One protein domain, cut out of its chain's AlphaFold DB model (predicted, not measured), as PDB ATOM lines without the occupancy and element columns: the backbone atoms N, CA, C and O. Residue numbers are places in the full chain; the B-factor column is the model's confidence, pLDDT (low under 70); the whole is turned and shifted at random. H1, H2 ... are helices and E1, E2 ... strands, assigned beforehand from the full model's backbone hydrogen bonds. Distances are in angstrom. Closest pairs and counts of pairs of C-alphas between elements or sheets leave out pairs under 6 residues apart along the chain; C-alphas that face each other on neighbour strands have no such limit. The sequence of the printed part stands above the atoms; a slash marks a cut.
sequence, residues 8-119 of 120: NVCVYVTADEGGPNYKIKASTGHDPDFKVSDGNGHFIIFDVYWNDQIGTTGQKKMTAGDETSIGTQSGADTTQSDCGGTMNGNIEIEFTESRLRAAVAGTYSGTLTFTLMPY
ATOM      1  N   ASN A   8     -22.243 -49.975  52.479       92.44
ATOM      2  CA  ASN A   8     -22.637 -49.310  53.716       92.44
ATOM      3  C   ASN A   8     -21.531 -48.361  54.189       92.44
ATOM      4  O   ASN A   8     -20.349 -48.708  54.139       92.44
ATOM      5  N   VAL A   9     -21.929 -47.183  54.663       93.75
ATOM      6  CA  VAL A   9     -21.021 -46.114  55.091       93.75
ATOM      7  C   VAL A   9     -21.437 -45.535  56.444       93.75
ATOM      8  O   VAL A   9     -22.594 -45.639  56.855       93.75
ATOM      9  N   CYS A  10     -20.470 -44.917  57.123       94.62
ATOM     10  CA  CYS A  10     -20.695 -44.066  58.285       94.62
ATOM     11  C   CYS A  10     -20.668 -42.605  57.828       94.62
ATOM     12  O   CYS A  10     -19.690 -42.143  57.237       94.62
ATOM     13  N   VAL A  11     -21.758 -41.895  58.095       94.19
ATOM     14  CA  VAL A  11     -21.907 -40.458  57.906       94.19
ATOM     15  C   VAL A  11     -21.887 -39.793  59.270       94.19
ATOM     16  O   VAL A  11     -22.732 -40.077  60.119       94.19
ATOM     17  N   TYR A  12     -20.941 -38.878  59.447       93.31
ATOM     18  CA  TYR A  12     -20.774 -38.092  60.659       93.31
ATOM     19  C   TYR A  12     -20.834 -36.599  60.330       93.31
ATOM     20  O   TYR A  12     -20.230 -36.156  59.351       93.31
ATOM     21  N   VAL A  13     -21.542 -35.842  61.166       91.19
ATOM     22  CA  VAL A  13     -21.619 -34.375  61.124       91.19
ATOM     23  C   VAL A  13     -21.376 -33.860  62.536       91.19
ATOM     24  O   VAL A  13     -21.929 -34.386  63.497       91.19
ATOM     25  N   THR A  14     -20.541 -32.839  62.703       85.81
ATOM     26  CA  THR A  14     -20.313 -32.248  64.027       85.81
ATOM     27  C   THR A  14     -21.595 -31.590  64.543       85.81
ATOM     28  O   THR A  14     -22.314 -30.924  63.805       85.81
ATOM     29  N   ALA A  15     -21.887 -31.745  65.839       71.94
ATOM     30  CA  ALA A  15     -23.131 -31.249  66.443       71.94
ATOM     31  C   ALA A  15     -23.357 -29.730  66.274       71.94
ATOM     32  O   ALA A  15     -24.502 -29.277  66.268       71.94
ATOM     33  N   ASP A  16     -22.281 -28.960  66.093       75.12
ATOM     34  CA  ASP A  16     -22.320 -27.510  65.882       75.12
ATOM     35  C   ASP A  16     -22.766 -27.111  64.457       75.12
ATOM     36  O   ASP A  16     -23.015 -25.936  64.195       75.12
ATOM     37  N   GLU A  17     -22.904 -28.073  63.540       71.81
ATOM     38  CA  GLU A  17     -23.240 -27.864  62.124       71.81
ATOM     39  C   GLU A  17     -24.694 -28.240  61.779       71.81
ATOM     40  O   GLU A  17     -24.966 -28.819  60.731       71.81
ATOM     41  N   GLY A  18     -25.652 -27.928  62.660       66.81
ATOM     42  CA  GLY A  18     -27.084 -28.066  62.341       66.81
ATOM     43  C   GLY A  18     -27.706 -29.439  62.647       66.81
ATOM     44  O   GLY A  18     -28.820 -29.736  62.200       66.81
ATOM     45  N   GLY A  19     -27.037 -30.262  63.461       83.44
ATOM     46  CA  GLY A  19     -27.553 -31.549  63.946       83.44
ATOM     47  C   GLY A  19     -27.315 -32.719  62.976       83.44
ATOM     48  O   GLY A  19     -26.346 -32.699  62.226       83.44
ATOM     49  N   PRO A  20     -28.165 -33.767  62.965       90.19
ATOM     50  CA  PRO A  20     -27.938 -34.982  62.165       90.19
ATOM     51  C   PRO A  20     -28.246 -34.797  60.668       90.19
ATOM     52  O   PRO A  20     -28.357 -35.781  59.931       90.19
ATOM     53  N   ASN A  21     -28.472 -33.555  60.231       92.00
ATOM     54  CA  ASN A  21     -28.902 -33.224  58.883       92.00
ATOM     55  C   ASN A  21     -27.709 -32.847  58.012       92.00
ATOM     56  O   ASN A  21     -26.779 -32.173  58.444       92.00
ATOM     57  N   TYR A  22     -27.772 -33.233  56.746       91.94
ATOM     58  CA  TYR A  22     -26.725 -32.935  55.778       91.94
ATOM     59  C   TYR A  22     -27.298 -32.899  54.365       91.94
ATOM     60  O   TYR A  22     -28.482 -33.136  54.119       91.94
ATOM     61  N   LYS A  23     -26.443 -32.571  53.408       92.50
ATOM     62  CA  LYS A  23     -26.704 -32.661  51.978       92.50
ATOM     63  C   LYS A  23     -25.650 -33.554  51.348       92.50
ATOM     64  O   LYS A  23     -24.492 -33.534  51.754       92.50
ATOM     65  N   ILE A  24     -26.043 -34.301  50.323       92.62
ATOM     66  CA  ILE A  24     -25.130 -35.158  49.571       92.62
ATOM     67  C   ILE A  24     -25.333 -34.977  48.070       92.62
ATOM     68  O   ILE A  24     -26.467 -34.898  47.588       92.62
ATOM     69  N   LYS A  25     -24.221 -34.900  47.340       93.00
ATOM     70  CA  LYS A  25     -24.175 -34.961  45.875       93.00
ATOM     71  C   LYS A  25     -23.169 -36.014  45.421       93.00
ATOM     72  O   LYS A  25     -22.253 -36.348  46.172       93.00
ATOM     73  N   ALA A  26     -23.346 -36.517  44.204       92.75
ATOM     74  CA  ALA A  26     -22.448 -37.479  43.578       92.75
ATOM     75  C   ALA A  26     -22.056 -36.995  42.180       92.75
ATOM     76  O   ALA A  26     -22.853 -36.362  41.494       92.75
ATOM     77  N   SER A  27     -20.829 -37.285  41.752       91.25
ATOM     78  CA  SER A  27     -20.295 -36.853  40.459       91.25
ATOM     79  C   SER A  27     -19.246 -37.839  39.943       91.25
ATOM     80  O   SER A  27     -18.427 -38.336  40.712       91.25
ATOM     81  N   THR A  28     -19.243 -38.101  38.635       90.75
ATOM     82  CA  THR A  28     -18.128 -38.752  37.913       90.75
ATOM     83  C   THR A  28     -17.285 -37.733  37.133       90.75
ATOM     84  O   THR A  28     -16.516 -38.105  36.251       90.75
ATOM     85  N   GLY A  29     -17.454 -36.437  37.422       83.94
ATOM     86  CA  GLY A  29     -16.954 -35.305  36.639       83.94
ATOM     87  C   GLY A  29     -18.077 -34.350  36.205       83.94
ATOM     88  O   GLY A  29     -19.180 -34.376  36.748       83.94
ATOM     89  N   HIS A  30     -17.807 -33.517  35.197       72.31
ATOM     90  CA  HIS A  30     -18.780 -32.577  34.606       72.31
ATOM     91  C   HIS A  30     -19.681 -33.242  33.546       72.31
ATOM     92  O   HIS A  30     -20.125 -32.599  32.596       72.31
ATOM     93  N   ASP A  31     -19.905 -34.547  33.671       82.06
ATOM     94  CA  ASP A  31     -20.713 -35.311  32.731       82.06
ATOM     95  C   ASP A  31     -22.200 -35.274  33.118       82.06
ATOM     96  O   ASP A  31     -22.517 -35.301  34.308       82.06
ATOM     97  N   PRO A  32     -23.120 -35.270  32.135       87.38
ATOM     98  CA  PRO A  32     -24.563 -35.297  32.390       87.38
ATOM     99  C   PRO A  32     -25.068 -36.656  32.905       87.38
ATOM    100  O   PRO A  32     -26.202 -36.745  33.357       87.38
ATOM    101  N   ASP A  33     -24.234 -37.698  32.841       91.88
ATOM    102  CA  ASP A  33     -24.548 -39.074  33.229       91.88
ATOM    103  C   ASP A  33     -23.434 -39.650  34.111       91.88
ATOM    104  O   ASP A  33     -22.250 -39.375  33.889       91.88
ATOM    105  N   PHE A  34     -23.797 -40.524  35.055       94.50
ATOM    106  CA  PHE A  34     -22.822 -41.361  35.745       94.50
ATOM    107  C   PHE A  34     -22.390 -42.486  34.810       94.50
ATOM    108  O   PHE A  34     -23.213 -43.281  34.348       94.50
ATOM    109  N   LYS A  35     -21.095 -42.553  34.499       94.62
ATOM    110  CA  LYS A  35     -20.577 -43.514  33.521       94.62
ATOM    111  C   LYS A  35     -19.173 -43.995  33.847       94.62
ATOM    112  O   LYS A  35     -18.368 -43.279  34.438       94.62
ATOM    113  N   VAL A  36     -18.883 -45.215  33.415       95.94
ATOM    114  CA  VAL A  36     -17.529 -45.779  33.352       95.94
ATOM    115  C   VAL A  36     -17.059 -45.822  31.901       95.94
ATOM    116  O   VAL A  36     -17.884 -45.918  30.993       95.94
ATOM    117  N   SER A  37     -15.747 -45.749  31.681       96.19
ATOM    118  CA  SER A  37     -15.123 -45.688  30.353       96.19
ATOM    119  C   SER A  37     -14.107 -46.810  30.163       96.19
ATOM    120  O   SER A  37     -13.426 -47.200  31.114       96.19
ATOM    121  N   ASP A  38     -13.985 -47.304  28.931       96.75
ATOM    122  CA  ASP A  38     -12.914 -48.221  28.514       96.75
ATOM    123  C   ASP A  38     -11.646 -47.490  28.029       96.75
ATOM    124  O   ASP A  38     -10.664 -48.124  27.645       96.75
ATOM    125  N   GLY A  39     -11.666 -46.152  28.014       95.06
ATOM    126  CA  GLY A  39     -10.580 -45.310  27.507       95.06
ATOM    127  C   GLY A  39     -10.539 -45.155  25.980       95.06
ATOM    128  O   GLY A  39      -9.752 -44.349  25.489       95.06
ATOM    129  N   ASN A  40     -11.404 -45.847  25.231       95.75
ATOM    130  CA  ASN A  40     -11.466 -45.830  23.762       95.75
ATOM    131  C   ASN A  40     -12.758 -45.191  23.226       95.75
ATOM    132  O   ASN A  40     -13.108 -45.362  22.060       95.75
ATOM    133  N   GLY A  41     -13.468 -44.441  24.072       94.12
ATOM    134  CA  GLY A  41     -14.704 -43.749  23.708       94.12
ATOM    135  C   GLY A  41     -15.971 -44.590  23.867       94.12
ATOM    136  O   GLY A  41     -17.045 -44.109  23.502       94.12
ATOM    137  N   HIS A  42     -15.885 -45.800  24.430       96.19
ATOM    138  CA  HIS A  42     -17.063 -46.548  24.859       96.19
ATOM    139  C   HIS A  42     -17.365 -46.277  26.331       96.19
ATOM    140  O   HIS A  42     -16.465 -46.141  27.163       96.19
ATOM    141  N   PHE A  43     -18.655 -46.245  26.661       96.19
ATOM    142  CA  PHE A  43     -19.127 -45.960  28.009       96.19
ATOM    143  C   PHE A  43     -20.242 -46.916  28.418       96.19
ATOM    144  O   PHE A  43     -21.040 -47.343  27.583       96.19
ATOM    145  N   ILE A  44     -20.340 -47.176  29.721       96.50
ATOM    146  CA  ILE A  44     -21.515 -47.807  30.325       96.50
ATOM    147  C   ILE A  44     -22.085 -46.842  31.356       96.50
ATOM    148  O   ILE A  44     -21.392 -46.453  32.296       96.50
ATOM    149  N   ILE A  45     -23.346 -46.459  31.162       95.50
ATOM    150  CA  ILE A  45     -24.088 -45.609  32.095       95.50
ATOM    151  C   ILE A  45     -24.586 -46.467  33.262       95.50
ATOM    152  O   ILE A  45     -25.098 -47.572  33.057       95.50
ATOM    153  N   PHE A  46     -24.487 -45.943  34.474       94.81
ATOM    154  CA  PHE A  46     -25.033 -46.565  35.676       94.81
ATOM    155  C   PHE A  46     -25.916 -45.587  36.441       94.81
ATOM    156  O   PHE A  46     -25.852 -44.377  36.243       94.81
ATOM    157  N   ASP A  47     -26.768 -46.132  37.296       94.06
ATOM    158  CA  ASP A  47     -27.570 -45.349  38.223       94.06
ATOM    159  C   ASP A  47     -26.924 -45.390  39.613       94.06
ATOM    160  O   ASP A  47     -26.288 -46.376  39.985       94.06
ATOM    161  N   VAL A  48     -27.051 -44.294  40.360       93.88
ATOM    162  CA  VAL A  48     -26.529 -44.168  41.726       93.88
ATOM    163  C   VAL A  48     -27.688 -43.862  42.650       93.88
ATOM    164  O   VAL A  48     -28.505 -42.986  42.352       93.88
ATOM    165  N   TYR A  49     -27.732 -44.546  43.783       94.25
ATOM    166  CA  TYR A  49     -28.733 -44.337  44.813       94.25
ATOM    167  C   TYR A  49     -28.070 -44.106  46.170       94.25
ATOM    168  O   TYR A  49     -27.006 -44.653  46.464       94.25
ATOM    169  N   TRP A  50     -28.718 -43.276  46.983       95.06
ATOM    170  CA  TRP A  50     -28.324 -42.972  48.354       95.06
ATOM    171  C   TRP A  50     -29.438 -43.339  49.333       95.06
ATOM    172  O   TRP A  50     -30.616 -43.105  49.047       95.06
ATOM    173  N   ASN A  51     -29.066 -43.837  50.511       95.25
ATOM    174  CA  ASN A  51     -29.991 -44.089  51.608       95.25
ATOM    175  C   ASN A  51     -29.415 -43.629  52.955       95.25
ATOM    176  O   ASN A  51     -28.252 -43.888  53.254       95.25
ATOM    177  N   ASP A  52     -30.267 -43.038  53.796       93.94
ATOM    178  CA  ASP A  52     -29.964 -42.598  55.175       93.94
ATOM    179  C   ASP A  52     -30.059 -43.752  56.196       93.94
ATOM    180  O   ASP A  52     -30.362 -43.570  57.374       93.94
ATOM    181  N   GLN A  53     -29.908 -44.977  55.710       92.75
ATOM    182  CA  GLN A  53     -29.970 -46.211  56.478       92.75
ATOM    183  C   GLN A  53     -29.252 -47.308  55.699       92.75
ATOM    184  O   GLN A  53     -29.016 -47.195  54.496       92.75
ATOM    185  N   ILE A  54     -28.934 -48.400  56.382       92.75
ATOM    186  CA  ILE A  54     -28.379 -49.589  55.737       92.75
ATOM    187  C   ILE A  54     -29.407 -50.255  54.807       92.75
ATOM    188  O   ILE A  54     -30.598 -50.335  55.116       92.75
ATOM    189  N   GLY A  55     -28.923 -50.795  53.685       90.00
ATOM    190  CA  GLY A  55     -29.750 -51.464  52.676       90.00
ATOM    191  C   GLY A  55     -30.441 -50.512  51.691       90.00
ATOM    192  O   GLY A  55     -30.241 -49.303  51.717       90.00
ATOM    193  N   THR A  56     -31.267 -51.076  50.806       89.75
ATOM    194  CA  THR A  56     -31.767 -50.393  49.593       89.75
ATOM    195  C   THR A  56     -33.226 -49.930  49.694       89.75
ATOM    196  O   THR A  56     -33.733 -49.197  48.843       89.75
ATOM    197  N   THR A  57     -33.937 -50.311  50.758       90.31
ATOM    198  CA  THR A  57     -35.331 -49.901  50.968       90.31
ATOM    199  C   THR A  57     -35.428 -48.387  51.157       90.31
ATOM    200  O   THR A  57     -34.843 -47.836  52.086       90.31
ATOM    201  N   GLY A  58     -36.215 -47.717  50.312       89.38
ATOM    202  CA  GLY A  58     -36.481 -46.277  50.425       89.38
ATOM    203  C   GLY A  58     -35.364 -45.367  49.908       89.38
ATOM    204  O   GLY A  58     -35.437 -44.156  50.114       89.38
ATOM    205  N   GLN A  59     -34.359 -45.925  49.229       93.38
ATOM    206  CA  GLN A  59     -33.265 -45.148  48.660       93.38
ATOM    207  C   GLN A  59     -33.735 -44.120  47.626       93.38
ATOM    208  O   GLN A  59     -34.726 -44.303  46.912       93.38
ATOM    209  N   LYS A  60     -32.977 -43.034  47.521       94.12
ATOM    210  CA  LYS A  60     -33.220 -41.934  46.592       94.12
ATOM    211  C   LYS A  60     -32.229 -42.016  45.442       94.12
ATOM    212  O   LYS A  60     -31.023 -42.101  45.659       94.12
ATOM    213  N   LYS A  61     -32.742 -41.940  44.215       93.00
ATOM    214  CA  LYS A  61     -31.910 -41.862  43.014       93.00
ATOM    215  C   LYS A  61     -31.187 -40.518  42.952       93.00
ATOM    216  O   LYS A  61     -31.805 -39.471  43.141       93.00
ATOM    217  N   MET A  62     -29.894 -40.559  42.664       92.69
ATOM    218  CA  MET A  62     -29.063 -39.382  42.436       92.69
ATOM    219  C   MET A  62     -29.067 -39.004  40.953       92.69
ATOM    220  O   MET A  62     -29.219 -39.864  40.084       92.69
ATOM    221  N   THR A  63     -28.879 -37.718  40.664       90.19
ATOM    222  CA  THR A  63     -28.804 -37.198  39.291       90.19
ATOM    223  C   THR A  63     -27.372 -36.773  38.998       90.19
ATOM    224  O   THR A  63     -26.757 -36.081  39.807       90.19
ATOM    225  N   ALA A  64     -26.831 -37.218  37.867       85.25
ATOM    226  CA  ALA A  64     -25.504 -36.830  37.407       85.25
ATOM    227  C   ALA A  64     -25.506 -35.422  36.803       85.25
ATOM    228  O   ALA A  64     -26.545 -34.915  36.384       85.25
ATOM    229  N   GLY A  65     -24.338 -34.778  36.776       69.50
ATOM    230  CA  GLY A  65     -24.169 -33.430  36.221       69.50
ATOM    231  C   GLY A  65     -24.831 -32.309  37.027       69.50
ATOM    232  O   GLY A  65     -24.647 -31.139  36.698       69.50
ATOM    233  N   ASP A  66     -25.565 -32.645  38.088       66.25
ATOM    234  CA  ASP A  66     -26.176 -31.682  38.986       66.25
ATOM    235  C   ASP A  66     -25.225 -31.380  40.155       66.25
ATOM    236  O   ASP A  66     -24.863 -32.244  40.956       66.25
ATOM    237  N   GLU A  67     -24.797 -30.124  40.245       64.62
ATOM    238  CA  GLU A  67     -24.071 -29.583  41.401       64.62
ATOM    239  C   GLU A  67     -24.948 -29.554  42.666       64.62
ATOM    240  O   GLU A  67     -24.433 -29.353  43.772       64.62
ATOM    241  N   THR A  68     -26.265 -29.729  42.520       67.38
ATOM    242  CA  THR A  68     -27.228 -29.679  43.613       67.38
ATOM    243  C   THR A  68     -27.420 -31.044  44.274       67.38
ATOM    244  O   THR A  68     -27.393 -32.107  43.658       67.38
ATOM    245  N   SER A  69     -27.552 -31.023  45.600       78.38
ATOM    246  CA  SER A  69     -27.754 -32.231  46.397       78.38
ATOM    247  C   SER A  69     -29.144 -32.824  46.173       78.38
ATOM    248  O   SER A  69     -30.083 -32.095  45.864       78.38
ATOM    249  N   ILE A  70     -29.334 -34.105  46.501       87.62
ATOM    250  CA  ILE A  70     -30.648 -34.791  46.478       87.62
ATOM    251  C   ILE A  70     -31.617 -34.341  47.601       87.62
ATOM    252  O   ILE A  70     -32.393 -35.127  48.149       87.62
ATOM    253  N   GLY A  71     -31.558 -33.065  47.981       86.75
ATOM    254  CA  GLY A  71     -32.248 -32.482  49.128       86.75
ATOM    255  C   GLY A  71     -31.566 -32.757  50.471       86.75
ATOM    256  O   GLY A  71     -30.453 -33.288  50.536       86.75
ATOM    257  N   THR A  72     -32.249 -32.363  51.545       90.56
ATOM    258  CA  THR A  72     -31.815 -32.609  52.925       90.56
ATOM    259  C   THR A  72     -31.922 -34.092  53.254       90.56
ATOM    260  O   THR A  72     -32.961 -34.720  53.028       90.56
ATOM    261  N   GLN A  73     -30.832 -34.624  53.780       93.44
ATOM    262  CA  GLN A  73     -30.712 -35.956  54.348       93.44
ATOM    263  C   GLN A  73     -30.629 -35.859  55.872       93.44
ATOM    264  O   GLN A  73     -30.400 -34.777  56.418       93.44
ATOM    265  N   SER A  74     -30.821 -36.984  56.551       91.81
ATOM    266  CA  SER A  74     -30.822 -37.071  58.015       91.81
ATOM    267  C   SER A  74     -30.152 -38.357  58.498       91.81
ATOM    268  O   SER A  74     -29.761 -39.191  57.690       91.81
ATOM    269  N   GLY A  75     -30.019 -38.537  59.812       90.69
ATOM    270  CA  GLY A  75     -29.497 -39.783  60.385       90.69
ATOM    271  C   GLY A  75     -27.971 -39.866  60.457       90.69
ATOM    272  O   GLY A  75     -27.441 -40.926  60.793       90.69
ATOM    273  N   ALA A  76     -27.264 -38.760  60.202       93.00
ATOM    274  CA  ALA A  76     -25.840 -38.673  60.505       93.00
ATOM    275  C   ALA A  76     -25.591 -38.860  62.011       93.00
ATOM    276  O   ALA A  76     -26.383 -38.404  62.843       93.00
ATOM    277  N   ASP A  77     -24.478 -39.501  62.361       93.44
ATOM    278  CA  ASP A  77     -24.003 -39.534  63.740       93.44
ATOM    279  C   ASP A  77     -23.441 -38.154  64.095       93.44
ATOM    280  O   ASP A  77     -22.724 -37.544  63.300       93.44
ATOM    281  N   THR A  78     -23.779 -37.651  65.279       92.88
ATOM    282  CA  THR A  78     -23.321 -36.340  65.767       92.88
ATOM    283  C   THR A  78     -22.419 -36.436  66.990       92.88
ATOM    284  O   THR A  78     -22.112 -35.431  67.628       92.88
ATOM    285  N   THR A  79     -22.051 -37.654  67.374       91.31
ATOM    286  CA  THR A  79     -21.380 -37.971  68.634       91.31
ATOM    287  C   THR A  79     -20.023 -38.624  68.417       91.31
ATOM    288  O   THR A  79     -19.091 -38.323  69.162       91.31
ATOM    289  N   GLN A  80     -19.893 -39.489  67.406       91.50
ATOM    290  CA  GLN A  80     -18.675 -40.247  67.131       91.50
ATOM    291  C   GLN A  80     -18.367 -40.250  65.633       91.50
ATOM    292  O   GLN A  80     -19.206 -40.612  64.813       91.50
ATOM    293  N   SER A  81     -17.133 -39.886  65.271       91.12
ATOM    294  CA  SER A  81     -16.697 -39.797  63.869       91.12
ATOM    295  C   SER A  81     -16.628 -41.140  63.138       91.12
ATOM    296  O   SER A  81     -16.512 -41.166  61.918       91.12
ATOM    297  N   ASP A  82     -16.655 -42.246  63.877       91.19
ATOM    298  CA  ASP A  82     -16.715 -43.617  63.367       91.19
ATOM    299  C   ASP A  82     -18.106 -44.250  63.547       91.19
ATOM    300  O   ASP A  82     -18.255 -45.463  63.381       91.19
ATOM    301  N   CYS A  83     -19.113 -43.446  63.914       91.31
ATOM    302  CA  CYS A  83     -20.480 -43.880  64.188       91.31
ATOM    303  C   CYS A  83     -20.560 -45.022  65.227       91.31
ATOM    304  O   CYS A  83     -21.410 -45.916  65.129       91.31
ATOM    305  N   GLY A  84     -19.606 -45.086  66.169       91.50
ATOM    306  CA  GLY A  84     -19.495 -46.174  67.143       91.50
ATOM    307  C   GLY A  84     -19.252 -47.549  66.517       91.50
ATOM    308  O   GLY A  84     -19.645 -48.570  67.084       91.50
ATOM    309  N   GLY A  85     -18.655 -47.583  65.323       90.38
ATOM    310  CA  GLY A  85     -18.437 -48.796  64.535       90.38
ATOM    311  C   GLY A  85     -19.679 -49.303  63.798       90.38
ATOM    312  O   GLY A  85     -19.652 -50.406  63.250       90.38
ATOM    313  N   THR A  86     -20.767 -48.529  63.778       90.75
ATOM    314  CA  THR A  86     -22.002 -48.865  63.056       90.75
ATOM    315  C   THR A  86     -22.117 -48.083  61.750       90.75
ATOM    316  O   THR A  86     -21.494 -47.044  61.574       90.75
ATOM    317  N   MET A  87     -22.891 -48.600  60.797       94.44
ATOM    318  CA  MET A  87     -23.153 -47.907  59.534       94.44
ATOM    319  C   MET A  87     -24.551 -47.301  59.575       94.44
ATOM    320  O   MET A  87     -25.492 -47.948  60.037       94.44
ATOM    321  N   ASN A  88     -24.686 -46.085  59.062       94.06
ATOM    322  CA  ASN A  88     -25.934 -45.318  59.041       94.06
ATOM    323  C   ASN A  88     -26.279 -44.785  57.642       94.06
ATOM    324  O   ASN A  88     -27.253 -44.057  57.497       94.06
ATOM    325  N   GLY A  89     -25.521 -45.161  56.613       94.94
ATOM    326  CA  GLY A  89     -25.825 -44.828  55.229       94.94
ATOM    327  C   GLY A  89     -25.562 -45.988  54.280       94.94
ATOM    328  O   GLY A  89     -24.823 -46.928  54.598       94.94
ATOM    329  N   ASN A  90     -26.153 -45.900  53.094       95.56
ATOM    330  CA  ASN A  90     -25.944 -46.857  52.022       95.56
ATOM    331  C   ASN A  90     -25.804 -46.180  50.656       95.56
ATOM    332  O   ASN A  90     -26.514 -45.224  50.339       95.56
ATOM    333  N   ILE A  91     -24.900 -46.728  49.850       94.88
ATOM    334  CA  ILE A  91     -24.725 -46.409  48.439       94.88
ATOM    335  C   ILE A  91     -25.015 -47.668  47.623       94.88
ATOM    336  O   ILE A  91     -24.401 -48.718  47.847       94.88
ATOM    337  N   GLU A  92     -25.876 -47.525  46.621       94.62
ATOM    338  CA  GLU A  92     -26.095 -48.537  45.590       94.62
ATOM    339  C   GLU A  92     -25.703 -47.981  44.218       94.62
ATOM    340  O   GLU A  92     -26.006 -46.837  43.872       94.62
ATOM    341  N   ILE A  93     -25.004 -48.808  43.441       93.25
ATOM    342  CA  ILE A  93     -24.626 -48.529  42.057       93.25
ATOM    343  C   ILE A  93     -25.233 -49.631  41.201       93.25
ATOM    344  O   ILE A  93     -24.896 -50.798  41.377       93.25
ATOM    345  N   GLU A  94     -26.085 -49.255  40.255       94.19
ATOM    346  CA  GLU A  94     -26.841 -50.206  39.447       94.19
ATOM    347  C   GLU A  94     -26.456 -50.110  37.967       94.19
ATOM    348  O   GLU A  94     -26.550 -49.056  37.326       94.19
ATOM    349  N   PHE A  95     -26.091 -51.255  37.393       94.62
ATOM    350  CA  PHE A  95     -25.946 -51.431  35.953       94.62
ATOM    351  C   PHE A  95     -27.097 -52.279  35.427       94.62
ATOM    352  O   PHE A  95     -27.150 -53.486  35.665       94.62
ATOM    353  N   THR A  96     -28.004 -51.679  34.652       94.00
ATOM    354  CA  THR A  96     -29.096 -52.465  34.064       94.00
ATOM    355  C   THR A  96     -28.547 -53.502  33.083       94.00
ATOM    356  O   THR A  96     -27.616 -53.237  32.314       94.00
ATOM    357  N   GLU A  97     -29.181 -54.674  33.037       94.69
ATOM    358  CA  GLU A  97     -28.802 -55.742  32.108       94.69
ATOM    359  C   GLU A  97     -28.802 -55.260  30.648       94.69
ATOM    360  O   GLU A  97     -27.928 -55.631  29.867       94.69
ATOM    361  N   SER A  98     -29.744 -54.383  30.286       95.88
ATOM    362  CA  SER A  98     -29.826 -53.807  28.939       95.88
ATOM    363  C   SER A  98     -28.576 -53.003  28.558       95.88
ATOM    364  O   SER A  98     -28.049 -53.181  27.460       95.88
ATOM    365  N   ARG A  99     -28.048 -52.180  29.477       95.25
ATOM    366  CA  ARG A  99     -26.830 -51.386  29.258       95.25
ATOM    367  C   ARG A  99     -25.592 -52.276  29.205       95.25
ATOM    368  O   ARG A  99     -24.736 -52.061  28.355       95.25
ATOM    369  N   LEU A 100     -25.530 -53.311  30.046       95.38
ATOM    370  CA  LEU A 100     -24.435 -54.285  30.019       95.38
ATOM    371  C   LEU A 100     -24.412 -55.100  28.720       95.38
ATOM    372  O   LEU A 100     -23.345 -55.333  28.166       95.38
ATOM    373  N   ARG A 101     -25.577 -55.509  28.203       96.12
ATOM    374  CA  ARG A 101     -25.675 -56.247  26.931       96.12
ATOM    375  C   ARG A 101     -25.347 -55.391  25.711       96.12
ATOM    376  O   ARG A 101     -24.884 -55.934  24.714       96.12
ATOM    377  N   ALA A 102     -25.617 -54.089  25.774       96.00
ATOM    378  CA  ALA A 102     -25.294 -53.149  24.705       96.00
ATOM    379  C   ALA A 102     -23.812 -52.730  24.699       96.00
ATOM    380  O   ALA A 102     -23.330 -52.225  23.686       96.00
ATOM    381  N   ALA A 103     -23.099 -52.917  25.811       96.69
ATOM    382  CA  ALA A 103     -21.705 -52.527  25.940       96.69
ATOM    383  C   ALA A 103     -20.781 -53.409  25.088       96.69
ATOM    384  O   ALA A 103     -20.948 -54.628  24.994       96.69
ATOM    385  N   VAL A 104     -19.749 -52.795  24.509       97.31
ATOM    386  CA  VAL A 104     -18.658 -53.532  23.866       97.31
ATOM    387  C   VAL A 104     -17.894 -54.301  24.941       97.31
ATOM    388  O   VAL A 104     -17.616 -53.759  26.011       97.31
ATOM    389  N   ALA A 105     -17.544 -55.560  24.667       96.31
ATOM    390  CA  ALA A 105     -16.780 -56.373  25.605       96.31
ATOM    391  C   ALA A 105     -15.412 -55.732  25.895       96.31
ATOM    392  O   ALA A 105     -14.635 -55.465  24.979       96.31
ATOM    393  N   GLY A 106     -15.117 -55.508  27.174       96.19
ATOM    394  CA  GLY A 106     -13.894 -54.849  27.612       96.19
ATOM    395  C   GLY A 106     -13.913 -54.541  29.104       96.19
ATOM    396  O   GLY A 106     -14.877 -54.853  29.806       96.19
ATOM    397  N   THR A 107     -12.836 -53.923  29.579       97.06
ATOM    398  CA  THR A 107     -12.727 -53.440  30.957       97.06
ATOM    399  C   THR A 107     -13.100 -51.970  30.998       97.06
ATOM    400  O   THR A 107     -12.499 -51.164  30.294       97.06
ATOM    401  N   TYR A 108     -14.050 -51.625  31.861       96.62
ATOM    402  CA  TYR A 108     -14.469 -50.250  32.093       96.62
ATOM    403  C   TYR A 108     -14.086 -49.832  33.507       96.62
ATOM    404  O   TYR A 108     -14.168 -50.627  34.444       96.62
ATOM    405  N   SER A 109     -13.682 -48.577  33.668       96.00
ATOM    406  CA  SER A 109     -13.355 -48.002  34.972       96.00
ATOM    407  C   SER A 109     -13.753 -46.531  35.039       96.00
ATOM    408  O   SER A 109     -14.007 -45.881  34.023       96.00
ATOM    409  N   GLY A 110     -13.854 -46.015  36.257       93.19
ATOM    410  CA  GLY A 110     -14.221 -44.636  36.532       93.19
ATOM    411  C   GLY A 110     -14.168 -44.361  38.028       93.19
ATOM    412  O   GLY A 110     -14.063 -45.288  38.832       93.19
ATOM    413  N   THR A 111     -14.256 -43.085  38.387       92.56
ATOM    414  CA  THR A 111     -14.306 -42.637  39.779       92.56
ATOM    415  C   THR A 111     -15.648 -41.971  40.026       92.56
ATOM    416  O   THR A 111     -16.004 -41.036  39.315       92.56
ATOM    417  N   LEU A 112     -16.367 -42.436  41.045       92.12
ATOM    418  CA  LEU A 112     -17.549 -41.769  41.577       92.12
ATOM    419  C   LEU A 112     -17.154 -41.043  42.864       92.12
ATOM    420  O   LEU A 112     -16.652 -41.657  43.804       92.12
ATOM    421  N   THR A 113     -17.365 -39.734  42.903       92.31
ATOM    422  CA  THR A 113     -17.082 -38.892  44.064       92.31
ATOM    423  C   THR A 113     -18.382 -38.491  44.734       92.31
ATOM    424  O   THR A 113     -19.245 -37.892  44.097       92.31
ATOM    425  N   PHE A 114     -18.494 -38.773  46.030       91.81
ATOM    426  CA  PHE A 114     -19.556 -38.253  46.883       91.81
ATOM    427  C   PHE A 114     -19.043 -37.038  47.648       91.81
ATOM    428  O   PHE A 114     -17.935 -37.050  48.183       91.81
ATOM    429  N   THR A 115     -19.848 -35.983  47.710       91.75
ATOM    430  CA  THR A 115     -19.564 -34.801  48.525       91.75
ATOM    431  C   THR A 115     -20.676 -34.639  49.541       91.75
ATOM    432  O   THR A 115     -21.825 -34.380  49.172       91.75
ATOM    433  N   LEU A 116     -20.316 -34.790  50.813       90.31
ATOM    434  CA  LEU A 116     -21.179 -34.471  51.936       90.31
ATOM    435  C   LEU A 116     -20.968 -33.010  52.322       90.31
ATOM    436  O   LEU A 116     -19.839 -32.523  52.373       90.31
ATOM    437  N   MET A 117     -22.070 -32.310  52.553       88.69
ATOM    438  CA  MET A 117     -22.101 -30.908  52.940       88.69
ATOM    439  C   MET A 117     -22.960 -30.783  54.199       88.69
ATOM    440  O   MET A 117     -24.081 -31.301  54.198       88.69
ATOM    441  N   PRO A 118     -22.489 -30.093  55.244       81.75
ATOM    442  CA  PRO A 118     -23.305 -29.844  56.423       81.75
ATOM    443  C   PRO A 118     -24.558 -29.030  56.075       81.75
ATOM    444  O   PRO A 118     -24.557 -28.242  55.119       81.75
ATOM    445  N   TYR A 119     -25.646 -29.248  56.811       75.88
ATOM    446  CA  TYR A 119     -26.875 -28.478  56.637       75.88
ATOM    447  C   TYR A 119     -26.868 -27.276  57.601       75.88
ATOM    448  O   TYR A 119     -26.757 -27.500  58.800       75.88
TER     449      TYR A 119
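This is residues 8 to 119 of the 120 residues of an uncharacterized protein of SAR324 cluster bacterium (UniProt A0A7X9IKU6). With little regular structure, this elongated body has two lengthwise two-stranded ribbons, E1 with E6 and E4 with E5, E1 near E4; the E2 and E3 hairpin and H1 lie at one end. Its 112 residues are mostly strand in class, 35 in named elements, ordered E1, E2, E3, E4, E5, H1, E6; the three sheets are antiparallel. It is only just compact, close to loose, with radius of gyration 15.8 A and spans of 48 by 25 by 21 A.

Find C-alpha 22 at (-26.725, -32.935, 55.778); E1 runs 17.1 A to residue 27. Next come E2, residues 35 to 37, E3, 43 to 45, E4, 47 to 51, E5, 89 to 94, H1, 97 to 102, and E6, 113 to 118, ending at (-23.305, -29.844, 56.423).

Within hydrogen-bond range are N 25 and O 115 of E1 and E6, 3.1 A, N 36 and O 44 of hairpin E2 and E3, 3.0 A, and N 49 and O 92 of hairpin E4 and E5, 2.9 A. E3 runs on into E4 at 39 degrees. In H1 every O i to N i+4 pair is within range.

The printed part has no cut; E4 to E5 is a long link. Residues 18 and 65 to 68 have pLDDT under 70.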